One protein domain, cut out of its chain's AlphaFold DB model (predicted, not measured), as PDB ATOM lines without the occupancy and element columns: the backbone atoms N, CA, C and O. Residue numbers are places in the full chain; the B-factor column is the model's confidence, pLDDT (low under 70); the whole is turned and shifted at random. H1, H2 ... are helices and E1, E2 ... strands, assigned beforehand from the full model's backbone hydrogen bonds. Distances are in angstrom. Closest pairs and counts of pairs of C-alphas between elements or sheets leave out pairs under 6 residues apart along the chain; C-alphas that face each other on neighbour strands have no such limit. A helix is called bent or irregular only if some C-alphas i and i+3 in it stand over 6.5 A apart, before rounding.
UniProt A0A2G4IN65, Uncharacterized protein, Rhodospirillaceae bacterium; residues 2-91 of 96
ATOM      1  N   LEU A   2     -80.026  29.111   1.055       93.50
ATOM      2  CA  LEU A   2     -79.663  29.750   2.341       93.50
ATOM      3  C   LEU A   2     -79.008  28.777   3.334       93.50
ATOM      4  O   LEU A   2     -77.953  29.078   3.880       93.50
ATOM      5  N   GLY A   3     -79.581  27.582   3.510       94.12
ATOM      6  CA  GLY A   3     -78.991  26.559   4.385       94.12
ATOM      7  C   GLY A   3     -77.616  26.075   3.910       94.12
ATOM      8  O   GLY A   3     -76.721  25.878   4.722       94.12
ATOM      9  N   GLU A   4     -77.420  25.956   2.593       95.69
ATOM     10  CA  GLU A   4     -76.117  25.621   1.995       95.69
ATOM     11  C   GLU A   4     -75.084  26.727   2.245       95.69
ATOM     12  O   GLU A   4     -73.944  26.432   2.593       95.69
ATOM     13  N   LEU A   5     -75.486  28.000   2.123       96.56
ATOM     14  CA  LEU A   5     -74.624  29.140   2.431       96.56
ATOM     15  C   LEU A   5     -74.243  29.147   3.915       96.56
ATOM     16  O   LEU A   5     -73.062  29.234   4.239       96.56
ATOM     17  N   TRP A   6     -75.216  28.978   4.811       96.75
ATOM     18  CA  TRP A   6     -74.960  28.869   6.247       96.75
ATOM     19  C   TRP A   6     -74.000  27.719   6.569       96.75
ATOM     20  O   TRP A   6     -73.021  27.910   7.292       96.75
ATOM     21  N   ARG A   7     -74.222  26.536   5.981       96.62
ATOM     22  CA  ARG A   7     -73.327  25.382   6.136       96.62
ATOM     23  C   ARG A   7     -71.923  25.698   5.617       96.62
ATOM     24  O   ARG A   7     -70.948  25.380   6.280       96.62
ATOM     25  N   TYR A   8     -71.792  26.393   4.488       96.62
ATOM     26  CA  TYR A   8     -70.487  26.768   3.932       96.62
ATOM     27  C   TYR A   8     -69.707  27.724   4.844       96.62
ATOM     28  O   TYR A   8     -68.481  27.618   4.962       96.62
ATOM     29  N   TRP A   9     -70.403  28.659   5.488       96.38
ATOM     30  CA  TRP A   9     -69.801  29.615   6.417       96.38
ATOM     31  C   TRP A   9     -69.421  28.974   7.752       96.38
ATOM     32  O   TRP A   9     -68.379  29.307   8.308       96.38
ATOM     33  N   THR A  10     -70.223  28.028   8.239       96.00
ATOM     34  CA  THR A  10     -70.023  27.393   9.552       96.00
ATOM     35  C   THR A  10     -69.125  26.156   9.521       96.00
ATOM     36  O   THR A  10     -68.569  25.790  10.553       96.00
ATOM     37  N   THR A  11     -68.927  25.513   8.367       95.75
ATOM     38  CA  THR A  11     -68.037  24.348   8.266       95.75
ATOM     39  C   THR A  11     -66.569  24.768   8.294       95.75
ATOM     40  O   THR A  11     -66.064  25.375   7.349       95.75
ATOM     41  N   PHE A  12     -65.837  24.392   9.341       94.00
ATOM     42  CA  PHE A  12     -64.385  24.556   9.365       94.00
ATOM     43  C   PHE A  12     -63.742  23.615   8.335       94.00
ATOM     44  O   PHE A  12     -63.828  22.396   8.452       94.00
ATOM     45  N   ALA A  13     -63.134  24.185   7.295       94.94
ATOM     46  CA  ALA A  13     -62.504  23.437   6.213       94.94
ATOM     47  C   ALA A  13     -61.189  24.119   5.807       94.94
ATOM     48  O   ALA A  13     -61.161  25.353   5.738       94.94
ATOM     49  N   PRO A  14     -60.129  23.351   5.488       95.56
ATOM     50  CA  PRO A  14     -58.869  23.908   5.006       95.56
ATOM     51  C   PRO A  14     -59.057  24.796   3.771       95.56
ATOM     52  O   PRO A  14     -59.904  24.512   2.920       95.56
ATOM     53  N   GLU A  15     -58.212  25.817   3.612       95.25
ATOM     54  CA  GLU A  15     -58.303  26.771   2.496       95.25
ATOM     55  C   GLU A  15     -58.340  26.068   1.131       95.25
ATOM     56  O   GLU A  15     -59.197  26.372   0.304       95.25
ATOM     57  N   ARG A  16     -57.491  25.052   0.920       96.12
ATOM     58  CA  ARG A  16     -57.474  24.257  -0.323       96.12
ATOM     59  C   ARG A  16     -58.839  23.633  -0.647       96.12
ATOM     60  O   ARG A  16     -59.251  23.627  -1.801       96.12
ATOM     61  N   VAL A  17     -59.565  23.153   0.363       96.62
ATOM     62  CA  VAL A  17     -60.873  22.497   0.195       96.62
ATOM     63  C   VAL A  17     -61.922  23.509  -0.270       96.62
ATOM     64  O   VAL A  17     -62.771  23.192  -1.105       96.62
ATOM     65  N   ARG A  18     -61.832  24.747   0.230       95.75
ATOM     66  CA  ARG A  18     -62.676  25.875  -0.184       95.75
ATOM     67  C   ARG A  18     -62.304  26.372  -1.579       95.75
ATOM     68  O   ARG A  18     -63.168  26.431  -2.448       95.75
ATOM     69  N   LYS A  19     -61.020  26.661  -1.808       96.56
ATOM     70  CA  LYS A  19     -60.483  27.225  -3.056       96.56
ATOM     71  C   LYS A  19     -60.794  26.364  -4.279       96.56
ATOM     72  O   LYS A  19     -61.159  26.898  -5.318       96.56
ATOM     73  N   PHE A  20     -60.689  25.041  -4.152       96.81
ATOM     74  CA  PHE A  20     -60.996  24.109  -5.243       96.81
ATOM     75  C   PHE A  20     -62.483  23.707  -5.320       96.81
ATOM     76  O   PHE A  20     -62.859  22.877  -6.146       96.81
ATOM     77  N   GLY A  21     -63.348  24.283  -4.479       96.75
ATOM     78  CA  GLY A  21     -64.795  24.058  -4.520       96.75
ATOM     79  C   GLY A  21     -65.266  22.711  -3.960       96.75
ATOM     80  O   GLY A  21     -66.448  22.386  -4.086       96.75
ATOM     81  N   TYR A  22     -64.393  21.925  -3.319       96.81
ATOM     82  CA  TYR A  22     -64.761  20.630  -2.731       96.81
ATOM     83  C   TYR A  22     -65.813  20.783  -1.628       96.81
ATOM     84  O   TYR A  22     -66.811  20.064  -1.637       96.81
ATOM     85  N   LEU A  23     -65.653  21.774  -0.739       97.00
ATOM     86  CA  LEU A  23     -66.631  22.036   0.324       97.00
ATOM     87  C   LEU A  23     -68.016  22.362  -0.253       97.00
ATOM     88  O   LEU A  23     -69.022  21.816   0.192       97.00
ATOM     89  N   GLN A  24     -68.073  23.225  -1.271       96.81
ATOM     90  CA  GLN A  24     -69.338  23.605  -1.900       96.81
ATOM     91  C   GLN A  24     -70.033  22.396  -2.540       96.81
ATOM     92  O   GLN A  24     -71.246  22.250  -2.409       96.81
ATOM     93  N   ARG A  25     -69.277  21.509  -3.201       96.31
ATOM     94  CA  ARG A  25     -69.825  20.288  -3.809       96.31
ATOM     95  C   ARG A  25     -70.376  19.325  -2.762       96.31
ATOM     96  O   ARG A  25     -71.490  18.842  -2.939       96.31
ATOM     97  N   LEU A  26     -69.640  19.088  -1.675       97.38
ATOM     98  CA  LEU A  26     -70.090  18.226  -0.580       97.38
ATOM     99  C   LEU A  26     -71.391  18.751   0.040       97.38
ATOM    100  O   LEU A  26     -72.362  18.009   0.142       97.38
ATOM    101  N   ILE A  27     -71.465  20.049   0.343       97.81
ATOM    102  CA  ILE A  27     -72.686  20.682   0.865       97.81
ATOM    103  C   ILE A  27     -73.842  20.576  -0.139       97.81
ATOM    104  O   ILE A  27     -74.965  20.239   0.237       97.81
ATOM    105  N   ALA A  28     -73.591  20.824  -1.427       97.12
ATOM    106  CA  ALA A  28     -74.629  20.726  -2.450       97.12
ATOM    107  C   ALA A  28     -75.204  19.303  -2.554       97.12
ATOM    108  O   ALA A  28     -76.418  19.142  -2.706       97.12
ATOM    109  N   VAL A  29     -74.357  18.271  -2.453       96.69
ATOM    110  CA  VAL A  29     -74.800  16.868  -2.433       96.69
ATOM    111  C   VAL A  29     -75.551  16.553  -1.139       96.69
ATOM    112  O   VAL A  29     -76.630  15.978  -1.221       96.69
ATOM    113  N   GLU A  30     -75.061  16.992   0.024       97.12
ATOM    114  CA  GLU A  30     -75.726  16.797   1.321       97.12
ATOM    115  C   GLU A  30     -77.165  17.341   1.302       97.12
ATOM    116  O   GLU A  30     -78.124  16.647   1.645       97.12
ATOM    117  N   PHE A  31     -77.341  18.584   0.850       97.56
ATOM    118  CA  PHE A  31     -78.654  19.222   0.785       97.56
ATOM    119  C   PHE A  31     -79.546  18.617  -0.302       97.56
ATOM    120  O   PHE A  31     -80.760  18.508  -0.106       97.56
ATOM    121  N   ARG A  32     -78.976  18.200  -1.440       97.12
ATOM    122  CA  ARG A  32     -79.737  17.498  -2.482       97.12
ATOM    123  C   ARG A  32     -80.217  16.137  -1.991       97.12
ATOM    124  O   ARG A  32     -81.375  15.818  -2.232       97.12
ATOM    125  N   ALA A  33     -79.385  15.390  -1.267       97.25
ATOM    126  CA  ALA A  33     -79.760  14.108  -0.683       97.25
ATOM    127  C   ALA A  33     -80.938  14.258   0.288       97.25
ATOM    128  O   ALA A  33     -81.881  13.480   0.220       97.25
ATOM    129  N   LYS A  34     -80.945  15.311   1.120       96.50
ATOM    130  CA  LYS A  34     -82.083  15.624   2.003       96.50
ATOM    131  C   LYS A  34     -83.349  15.978   1.215       96.50
ATOM    132  O   LYS A  34     -84.418  15.455   1.501       96.50
ATOM    133  N   ARG A  35     -83.239  16.850   0.206       97.38
ATOM    134  CA  ARG A  35     -84.391  17.308  -0.595       97.38
ATOM    135  C   ARG A  35     -84.983  16.211  -1.483       97.38
ATOM    136  O   ARG A  35     -86.182  16.211  -1.726       97.38
ATOM    137  N   CYS A  36     -84.146  15.319  -1.998       97.75
ATOM    138  CA  CYS A  36     -84.529  14.258  -2.927       97.75
ATOM    139  C   CYS A  36     -84.530  12.876  -2.258       97.75
ATOM    140  O   CYS A  36     -84.432  11.879  -2.968       97.75
ATOM    141  N   ALA A  37     -84.627  12.813  -0.924       97.75
ATOM    142  CA  ALA A  37     -84.446  11.585  -0.152       97.75
ATOM    143  C   ALA A  37     -85.331  10.438  -0.657       97.75
ATOM    144  O   ALA A  37     -84.821   9.363  -0.957       97.75
ATOM    145  N   GLU A  38     -86.629  10.685  -0.845       98.25
ATOM    146  CA  GLU A  38     -87.575   9.672  -1.337       98.25
ATOM    147  C   GLU A  38     -87.221   9.171  -2.742       98.25
ATOM    148  O   GLU A  38     -87.212   7.970  -2.997       98.25
ATOM    149  N   ALA A  39     -86.870  10.087  -3.648       98.38
ATOM    150  CA  ALA A  39     -86.498   9.740  -5.016       98.38
ATOM    151  C   ALA A  39     -85.154   8.991  -5.090       98.38
ATOM    152  O   ALA A  39     -84.933   8.200  -6.004       98.38
ATOM    153  N   TRP A  40     -84.238   9.256  -4.155       98.06
ATOM    154  CA  TRP A  40     -82.901   8.656  -4.116       98.06
ATOM    155  C   TRP A  40     -82.859   7.338  -3.345       98.06
ATOM    156  O   TRP A  40     -81.971   6.524  -3.588       98.06
ATOM    157  N   GLU A  41     -83.809   7.101  -2.445       98.25
ATOM    158  CA  GLU A  41     -83.828   5.932  -1.569       98.25
ATOM    159  C   GLU A  41     -83.711   4.588  -2.321       98.25
ATOM    160  O   GLU A  41     -82.880   3.768  -1.918       98.25
ATOM    161  N   PRO A  42     -84.411   4.342  -3.451       98.38
ATOM    162  CA  PRO A  42     -84.219   3.110  -4.218       98.38
ATOM    163  C   PRO A  42     -82.780   2.936  -4.727       98.38
ATOM    164  O   PRO A  42     -82.227   1.838  -4.679       98.38
ATOM    165  N   HIS A  43     -82.152   4.023  -5.184       97.62
ATOM    166  CA  HIS A  43     -80.773   4.004  -5.665       97.62
ATOM    167  C   HIS A  43     -79.788   3.723  -4.526       97.62
ATOM    168  O   HIS A  43     -78.986   2.796  -4.629       97.62
ATOM    169  N   LEU A  44     -79.899   4.456  -3.413       98.00
ATOM    170  CA  LEU A  44     -79.029   4.275  -2.248       98.00
ATOM    171  C   LEU A  44     -79.125   2.852  -1.695       98.00
ATOM    172  O   LEU A  44     -78.108   2.236  -1.378       98.00
ATOM    173  N   ARG A  45     -80.335   2.289  -1.632       98.31
ATOM    174  CA  ARG A  45     -80.559   0.900  -1.222       98.31
ATOM    175  C   ARG A  45     -79.879  -0.097  -2.151       98.31
ATOM    176  O   ARG A  45     -79.207  -1.006  -1.668       98.31
ATOM    177  N   ASN A  46     -80.012   0.084  -3.464       98.50
ATOM    178  CA  ASN A  46     -79.377  -0.789  -4.448       98.50
ATOM    179  C   ASN A  46     -77.847  -0.736  -4.357       98.50
ATOM    180  O   ASN A  46     -77.207  -1.787  -4.378       98.50
ATOM    181  N   CYS A  47     -77.262   0.451  -4.181       98.19
ATOM    182  CA  CYS A  47     -75.823   0.600  -3.968       98.19
ATOM    183  C   CYS A  47     -75.363  -0.102  -2.685       98.19
ATOM    184  O   CYS A  47     -74.437  -0.909  -2.733       98.19
ATOM    185  N   ARG A  48     -76.053   0.120  -1.558       98.38
ATOM    186  CA  ARG A  48     -75.738  -0.546  -0.282       98.38
ATOM    187  C   ARG A  48     -75.816  -2.069  -0.407       98.38
ATOM    188  O   ARG A  48     -74.906  -2.762   0.035       98.38
ATOM    189  N   HIS A  49     -76.864  -2.596  -1.044       98.44
ATOM    190  CA  HIS A  49     -77.008  -4.033  -1.293       98.44
ATOM    191  C   HIS A  49     -75.897  -4.588  -2.187       98.44
ATOM    192  O   HIS A  49     -75.384  -5.667  -1.908       98.44
ATOM    193  N   MET A  50     -75.520  -3.872  -3.249       98.38
ATOM    194  CA  MET A  50     -74.416  -4.277  -4.121       98.38
ATOM    195  C   MET A  50     -73.099  -4.344  -3.337       98.38
ATOM    196  O   MET A  50     -72.397  -5.347  -3.425       98.38
ATOM    197  N   ILE A  51     -72.798  -3.315  -2.539       97.88
ATOM    198  CA  ILE A  51     -71.576  -3.252  -1.727       97.88
ATOM    199  C   ILE A  51     -71.539  -4.391  -0.706       97.88
ATOM    200  O   ILE A  51     -70.515  -5.054  -0.575       97.88
ATOM    201  N   ILE A  52     -72.656  -4.665  -0.020       97.69
ATOM    202  CA  ILE A  52     -72.750  -5.780   0.934       97.69
ATOM    203  C   ILE A  52     -72.511  -7.118   0.233       97.69
ATOM    204  O   ILE A  52     -71.691  -7.900   0.696       97.69
ATOM    205  N   LYS A  53     -73.161  -7.358  -0.913       97.75
ATOM    206  CA  LYS A  53     -72.951  -8.588  -1.688       97.75
ATOM    207  C   LYS A  53     -71.497  -8.747  -2.122       97.75
ATOM    208  O   LYS A  53     -70.967  -9.844  -2.044       97.75
ATOM    209  N   ALA A  54     -70.857  -7.668  -2.566       96.06
ATOM    210  CA  ALA A  54     -69.446  -7.700  -2.936       96.06
ATOM    211  C   ALA A  54     -68.549  -8.007  -1.725       96.06
ATOM    212  O   ALA A  54     -67.630  -8.808  -1.842       96.06
ATOM    213  N   ALA A  55     -68.849  -7.425  -0.561       96.19
ATOM    214  CA  ALA A  55     -68.130  -7.695   0.680       96.19
ATOM    215  C   ALA A  55     -68.295  -9.147   1.160       96.19
ATOM    216  O   ALA A  55     -67.332  -9.744   1.631       96.19
ATOM    217  N   ASP A  56     -69.487  -9.731   1.011       95.00
ATOM    218  CA  ASP A  56     -69.762 -11.129   1.377       95.00
ATOM    219  C   ASP A  56     -69.004 -12.137   0.491       95.00
ATOM    220  O   ASP A  56     -68.790 -13.275   0.899       95.00
ATOM    221  N   LEU A  57     -68.569 -11.726  -0.706       95.62
ATOM    222  CA  LEU A  57     -67.743 -12.544  -1.602       95.62
ATOM    223  C   LEU A  57     -66.246 -12.490  -1.263       95.62
ATOM    224  O   LEU A  57     -65.463 -13.243  -1.842       95.62
ATOM    225  N   CYS A  58     -65.817 -11.606  -0.361       94.75
ATOM    226  CA  CYS A  58     -64.419 -11.532   0.044       94.75
ATOM    227  C   CYS A  58     -64.063 -12.714   0.956       94.75
ATOM    228  O   CYS A  58     -64.532 -12.791   2.087       94.75
ATOM    229  N   GLU A  59     -63.161 -13.592   0.501       87.38
ATOM    230  CA  GLU A  59     -62.669 -14.738   1.290       87.38
ATOM    231  C   GLU A  59     -62.023 -14.319   2.616       87.38
ATOM    232  O   GLU A  59     -62.058 -15.054   3.602       87.38
ATOM    233  N   ARG A  60     -61.402 -13.133   2.636       86.75
ATOM    234  CA  ARG A  60     -60.753 -12.565   3.817       86.75
ATOM    235  C   ARG A  60     -61.385 -11.232   4.173       86.75
ATOM    236  O   ARG A  60     -61.387 -10.286   3.389       86.75
ATOM    237  N   GLN A  61     -61.829 -11.167   5.413       87.81
ATOM    238  CA  GLN A  61     -62.554 -10.065   6.025       87.81
ATOM    239  C   GLN A  61     -61.611  -9.167   6.852       87.81
ATOM    240  O   GLN A  61     -61.872  -8.829   7.996       87.81
ATOM    241  N   GLY A  62     -60.459  -8.814   6.263       95.12
ATOM    242  CA  GLY A  62     -59.387  -8.067   6.935       95.12
ATOM    243  C   GLY A  62     -59.523  -6.550   6.794       95.12
ATOM    244  O   GLY A  62     -60.018  -5.864   7.677       95.12
ATOM    245  N   THR A  63     -59.064  -5.991   5.673       96.38
ATOM    246  CA  THR A  63     -59.075  -4.536   5.445       96.38
ATOM    247  C   THR A  63     -59.973  -4.154   4.276       96.38
ATOM    248  O   THR A  63     -59.795  -4.654   3.168       96.38
ATOM    249  N   CYS A  64     -60.881  -3.207   4.508       96.75
ATOM    250  CA  CYS A  64     -61.674  -2.539   3.481       96.75
ATOM    251  C   CYS A  64     -61.194  -1.089   3.312       96.75
ATOM    252  O   CYS A  64     -61.004  -0.369   4.291       96.75
ATOM    253  N   VAL A  65     -61.009  -0.644   2.068       97.19
ATOM    254  CA  VAL A  65     -60.652   0.745   1.747       97.19
ATOM    255  C   VAL A  65     -61.753   1.348   0.885       97.19
ATOM    256  O   VAL A  65     -62.049   0.836  -0.193       97.19
ATOM    257  N   VAL A  66     -62.341   2.451   1.345       97.38
ATOM    258  CA  VAL A  66     -63.371   3.202   0.621       97.38
ATOM    259  C   VAL A  66     -62.755   4.495   0.094       97.38
ATOM    260  O   VAL A  66     -62.471   5.418   0.858       97.38
ATOM    261  N   ILE A  67     -62.542   4.558  -1.221       97.12
ATOM    262  CA  ILE A  67     -61.982   5.726  -1.914       97.12
ATOM    263  C   ILE A  67     -63.127   6.611  -2.412       97.12
ATOM    264  O   ILE A  67     -64.045   6.116  -3.060       97.12
ATOM    265  N   GLY A  68     -63.060   7.915  -2.132       94.12
ATOM    266  CA  GLY A  68     -64.160   8.843  -2.417       94.12
ATOM    267  C   GLY A  68     -65.260   8.767  -1.357       94.12
ATOM    268  O   GLY A  68     -66.447   8.771  -1.668       94.12
ATOM    269  N   SER A  69     -64.855   8.632  -0.095       96.00
ATOM    270  CA  SER A  69     -65.732   8.376   1.052       96.00
ATOM    271  C   SER A  69     -66.454   9.613   1.612       96.00
ATOM    272  O   SER A  69     -67.021   9.528   2.693       96.00
ATOM    273  N   GLY A  70     -66.471  10.745   0.900       95.00
ATOM    274  CA  GLY A  70     -66.938  12.054   1.373       95.00
ATOM    275  C   GLY A  70     -68.159  12.047   2.302       95.00
ATOM    276  O   GLY A  70     -68.018  12.305   3.493       95.00
ATOM    277  N   LEU A  71     -69.362  11.787   1.773       95.75
ATOM    278  CA  LEU A  71     -70.616  11.799   2.554       95.75
ATOM    279  C   LEU A  71     -71.132  10.413   2.965       95.75
ATOM    280  O   LEU A  71     -72.094  10.333   3.725       95.75
ATOM    281  N   LEU A  72     -70.545   9.339   2.429       96.25
ATOM    282  CA  LEU A  72     -70.930   7.946   2.699       96.25
ATOM    283  C   LEU A  72     -72.410   7.593   2.439       96.25
ATOM    284  O   LEU A  72     -72.893   6.597   2.973       96.25
ATOM    285  N   LEU A  73     -73.146   8.358   1.625       96.44
ATOM    286  CA  LEU A  73     -74.597   8.163   1.451       96.44
ATOM    287  C   LEU A  73     -74.938   6.735   0.996       96.44
ATOM    288  O   LEU A  73     -75.856   6.102   1.528       96.44
ATOM    289  N   GLU A  74     -74.180   6.222   0.032       96.00
ATOM    290  CA  GLU A  74     -74.303   4.873  -0.511       96.00
ATOM    291  C   GLU A  74     -73.488   3.805   0.235       96.00
ATOM    292  O   GLU A  74     -73.702   2.617   0.000       96.00
ATOM    293  N   VAL A  75     -72.580   4.188   1.139       97.25
ATOM    294  CA  VAL A  75     -71.639   3.261   1.786       97.25
ATOM    295  C   VAL A  75     -72.270   2.673   3.055       97.25
ATOM    296  O   VAL A  75     -72.509   3.406   4.017       97.25
ATOM    297  N   PRO A  76     -72.527   1.353   3.125       97.19
ATOM    298  CA  PRO A  76     -73.148   0.717   4.283       97.19
ATOM    299  C   PRO A  76     -72.116   0.484   5.400       97.19
ATOM    300  O   PRO A  76     -71.758  -0.654   5.702       97.19
ATOM    301  N   LEU A  77     -71.622   1.568   6.009       96.31
ATOM    302  CA  LEU A  77     -70.465   1.541   6.909       96.31
ATOM    303  C   LEU A  77     -70.624   0.549   8.068       96.31
ATOM    304  O   LEU A  77     -69.702  -0.212   8.328       96.31
ATOM    305  N   SER A  78     -71.792   0.485   8.712       96.19
ATOM    306  CA  SER A  78     -72.033  -0.464   9.811       96.19
ATOM    307  C   SER A  78     -71.954  -1.924   9.361       96.19
ATOM    308  O   SER A  78     -71.439  -2.767  10.087       96.19
ATOM    309  N   ALA A  79     -72.437  -2.227   8.152       96.69
ATOM    310  CA  ALA A  79     -72.384  -3.578   7.598       96.69
ATOM    311  C   ALA A  79     -70.964  -3.952   7.154       96.69
ATOM    312  O   ALA A  79     -70.585  -5.117   7.243       96.69
ATOM    313  N   LEU A  80     -70.176  -2.982   6.685       96.94
ATOM    314  CA  LEU A  80     -68.757  -3.194   6.416       96.94
ATOM    315  C   LEU A  80     -67.986  -3.377   7.728       96.94
ATOM    316  O   LEU A  80     -67.150  -4.264   7.814       96.94
ATOM    317  N   ALA A  81     -68.290  -2.594   8.768       95.69
ATOM    318  CA  ALA A  81     -67.594  -2.653  10.057       95.69
ATOM    319  C   ALA A  81     -67.820  -3.981  10.788       95.69
ATOM    320  O   ALA A  81     -66.978  -4.399  11.570       95.69
ATOM    321  N   SER A  82     -68.929  -4.672  10.510       95.25
ATOM    322  CA  SER A  82     -69.161  -6.030  11.012       95.25
ATOM    323  C   SER A  82     -68.445  -7.122  10.205       95.25
ATOM    324  O   SER A  82     -68.522  -8.283  10.587       95.25
ATOM    325  N   ARG A  83     -67.846  -6.780   9.057       94.62
ATOM    326  CA  ARG A  83     -67.222  -7.706   8.093       94.62
ATOM    327  C   ARG A  83     -65.733  -7.479   7.903       94.62
ATOM    328  O   ARG A  83     -65.118  -8.242   7.185       94.62
ATOM    329  N   PHE A  84     -65.164  -6.394   8.399       97.19
ATOM    330  CA  PHE A  84     -63.759  -6.087   8.171       97.19
ATOM    331  C   PHE A  84     -63.136  -5.619   9.472       97.19
ATOM    332  O   PHE A  84     -63.681  -4.729  10.123       97.19
ATOM    333  N   ASP A  85     -61.980  -6.184   9.815       96.31
ATOM    334  CA  ASP A  85     -61.185  -5.781  10.981       96.31
ATOM    335  C   ASP A  85     -60.825  -4.287  10.933       96.31
ATOM    336  O   ASP A  85     -60.809  -3.588  11.950       96.31
ATOM    337  N   HIS A  86     -60.543  -3.780   9.729       96.94
ATOM    338  CA  HIS A  86     -60.165  -2.392   9.493       96.94
ATOM    339  C   HIS A  86     -60.910  -1.784   8.309       96.94
ATOM    340  O   HIS A  86     -60.989  -2.373   7.230       96.94
ATOM    341  N   ILE A  87     -61.383  -0.549   8.490       97.44
ATOM    342  CA  ILE A  87     -61.983   0.255   7.424       97.44
ATOM    343  C   ILE A  87     -61.240   1.575   7.309       97.44
ATOM    344  O   ILE A  87     -61.226   2.374   8.243       97.44
ATOM    345  N   TYR A  88     -60.677   1.821   6.131       97.81
ATOM    346  CA  TYR A  88     -60.048   3.090   5.792       97.81
ATOM    347  C   TYR A  88     -60.970   3.897   4.887       97.81
ATOM    348  O   TYR A  88     -61.289   3.487   3.770       97.81
ATOM    349  N   LEU A  89     -61.386   5.063   5.372       97.94
ATOM    350  CA  LEU A  89     -62.167   6.031   4.613       97.94
ATOM    351  C   LEU A  89     -61.218   7.082   4.044       97.94
ATOM    352  O   LEU A  89     -60.644   7.880   4.781       97.94
ATOM    353  N   VAL A  90     -61.029   7.058   2.728       98.12
ATOM    354  CA  VAL A  90     -60.110   7.957   2.031       98.12
ATOM    355  C   VAL A  90     -60.908   8.973   1.225       98.12
ATOM    356  O   VAL A  90     -61.694   8.610   0.345       98.12
ATOM    357  N   ASP A  91     -60.722  10.252   1.536       96.50
ATOM    358  CA  ASP A  91     -61.252  11.381   0.774       96.50
ATOM    359  C   ASP A  91     -60.350  12.611   0.970       96.50
ATOM    360  O   ASP A  91     -59.528  12.665   1.885       96.50
TER     361      ASP A  91
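AT A GLANCE: This is residues 2 to 91 of the 96 residues of an uncharacterized protein of Rhodospirillaceae bacterium (UniProt A0A2G4IN65). Two long helices, H3 and H4, make a loose V that meets near residue 36; H1 lies beside H3 on one arm, and H2 sits near the start of H3. After H4 the backbone folds back into a ribbon of two parallel strands, E1 and E2, with short H5 near both the ribbon and the last part of H4. The 90 printed residues run H1, H2, H3, H4, E1, H5, E2, mostly helix. The whole is loose, with a radius of gyration of the C-alphas of 15.6 A and spans of 46 by 31 by 17 A.

HOW THE PARTS SIT: Start with H1, residues 2 to 10, which touches H3, residues 22 to 35, opposite ways at a steep tilt of 40 degrees; their closest C-alphas, Glu 4 and Ile 27, are 6.1 A apart. H2, residues 15 to 19, is close to H3 but not clearly touching, Val 17 and Leu 23 having the closest C-alphas at 5.8 A. H4, residues 37 to 56, is close to H3 but not clearly touching; the closest C-alphas, Ala 33 and Trp 40, are 7.2 A apart, and the lines stand at a steep tilt of 69 degrees, only just short of about perpendicular. H4 is irregular, with C-alphas 39 and 42 at 7.1 A, and has a kink of 27 degrees near residue 44. With residues 52 to 55 alone it only just touches H5, residues 77 to 81, with 3 pairs of C-alphas within 8 A, the closest being Ile 52 and Ala 79 at 7.0 A. E1, residues 63 to 67, and E2, residues 86 to 90, are parallel neighbours at 13 degrees; look for N 64 and O 86 at 2.8 A. E1, H5 and E2 form a strand-helix-strand unit, two parallel strands with a helix between them along the chain, and its crossover is right-handed. Each O i to N i+4 pair is within hydrogen-bond range in H1, H2, H3 and H5, and 14 of 16 are in H4.

IN THESE COORDINATES: Find C-alpha 2 at (-79.663, 29.750, 2.341), where H1 begins. H3 runs 20.0 A, and H4 runs 27.1 A to C-alpha 56 at (-69.762, -11.129, 1.377). E1 is 13.0 A long, and E2, 12.8 A, ends at C-alpha 90 at (-60.110, 7.957, 2.031).

THE WHOLE: The two farthest C-alphas, Leu 2 and Glu 59, are 47.6 A apart. Residues 34 to 39, of which 37 to 39 belong to H4, stand free. The printed part has no cut and no long link, and no printed residue has a pLDDT under 70.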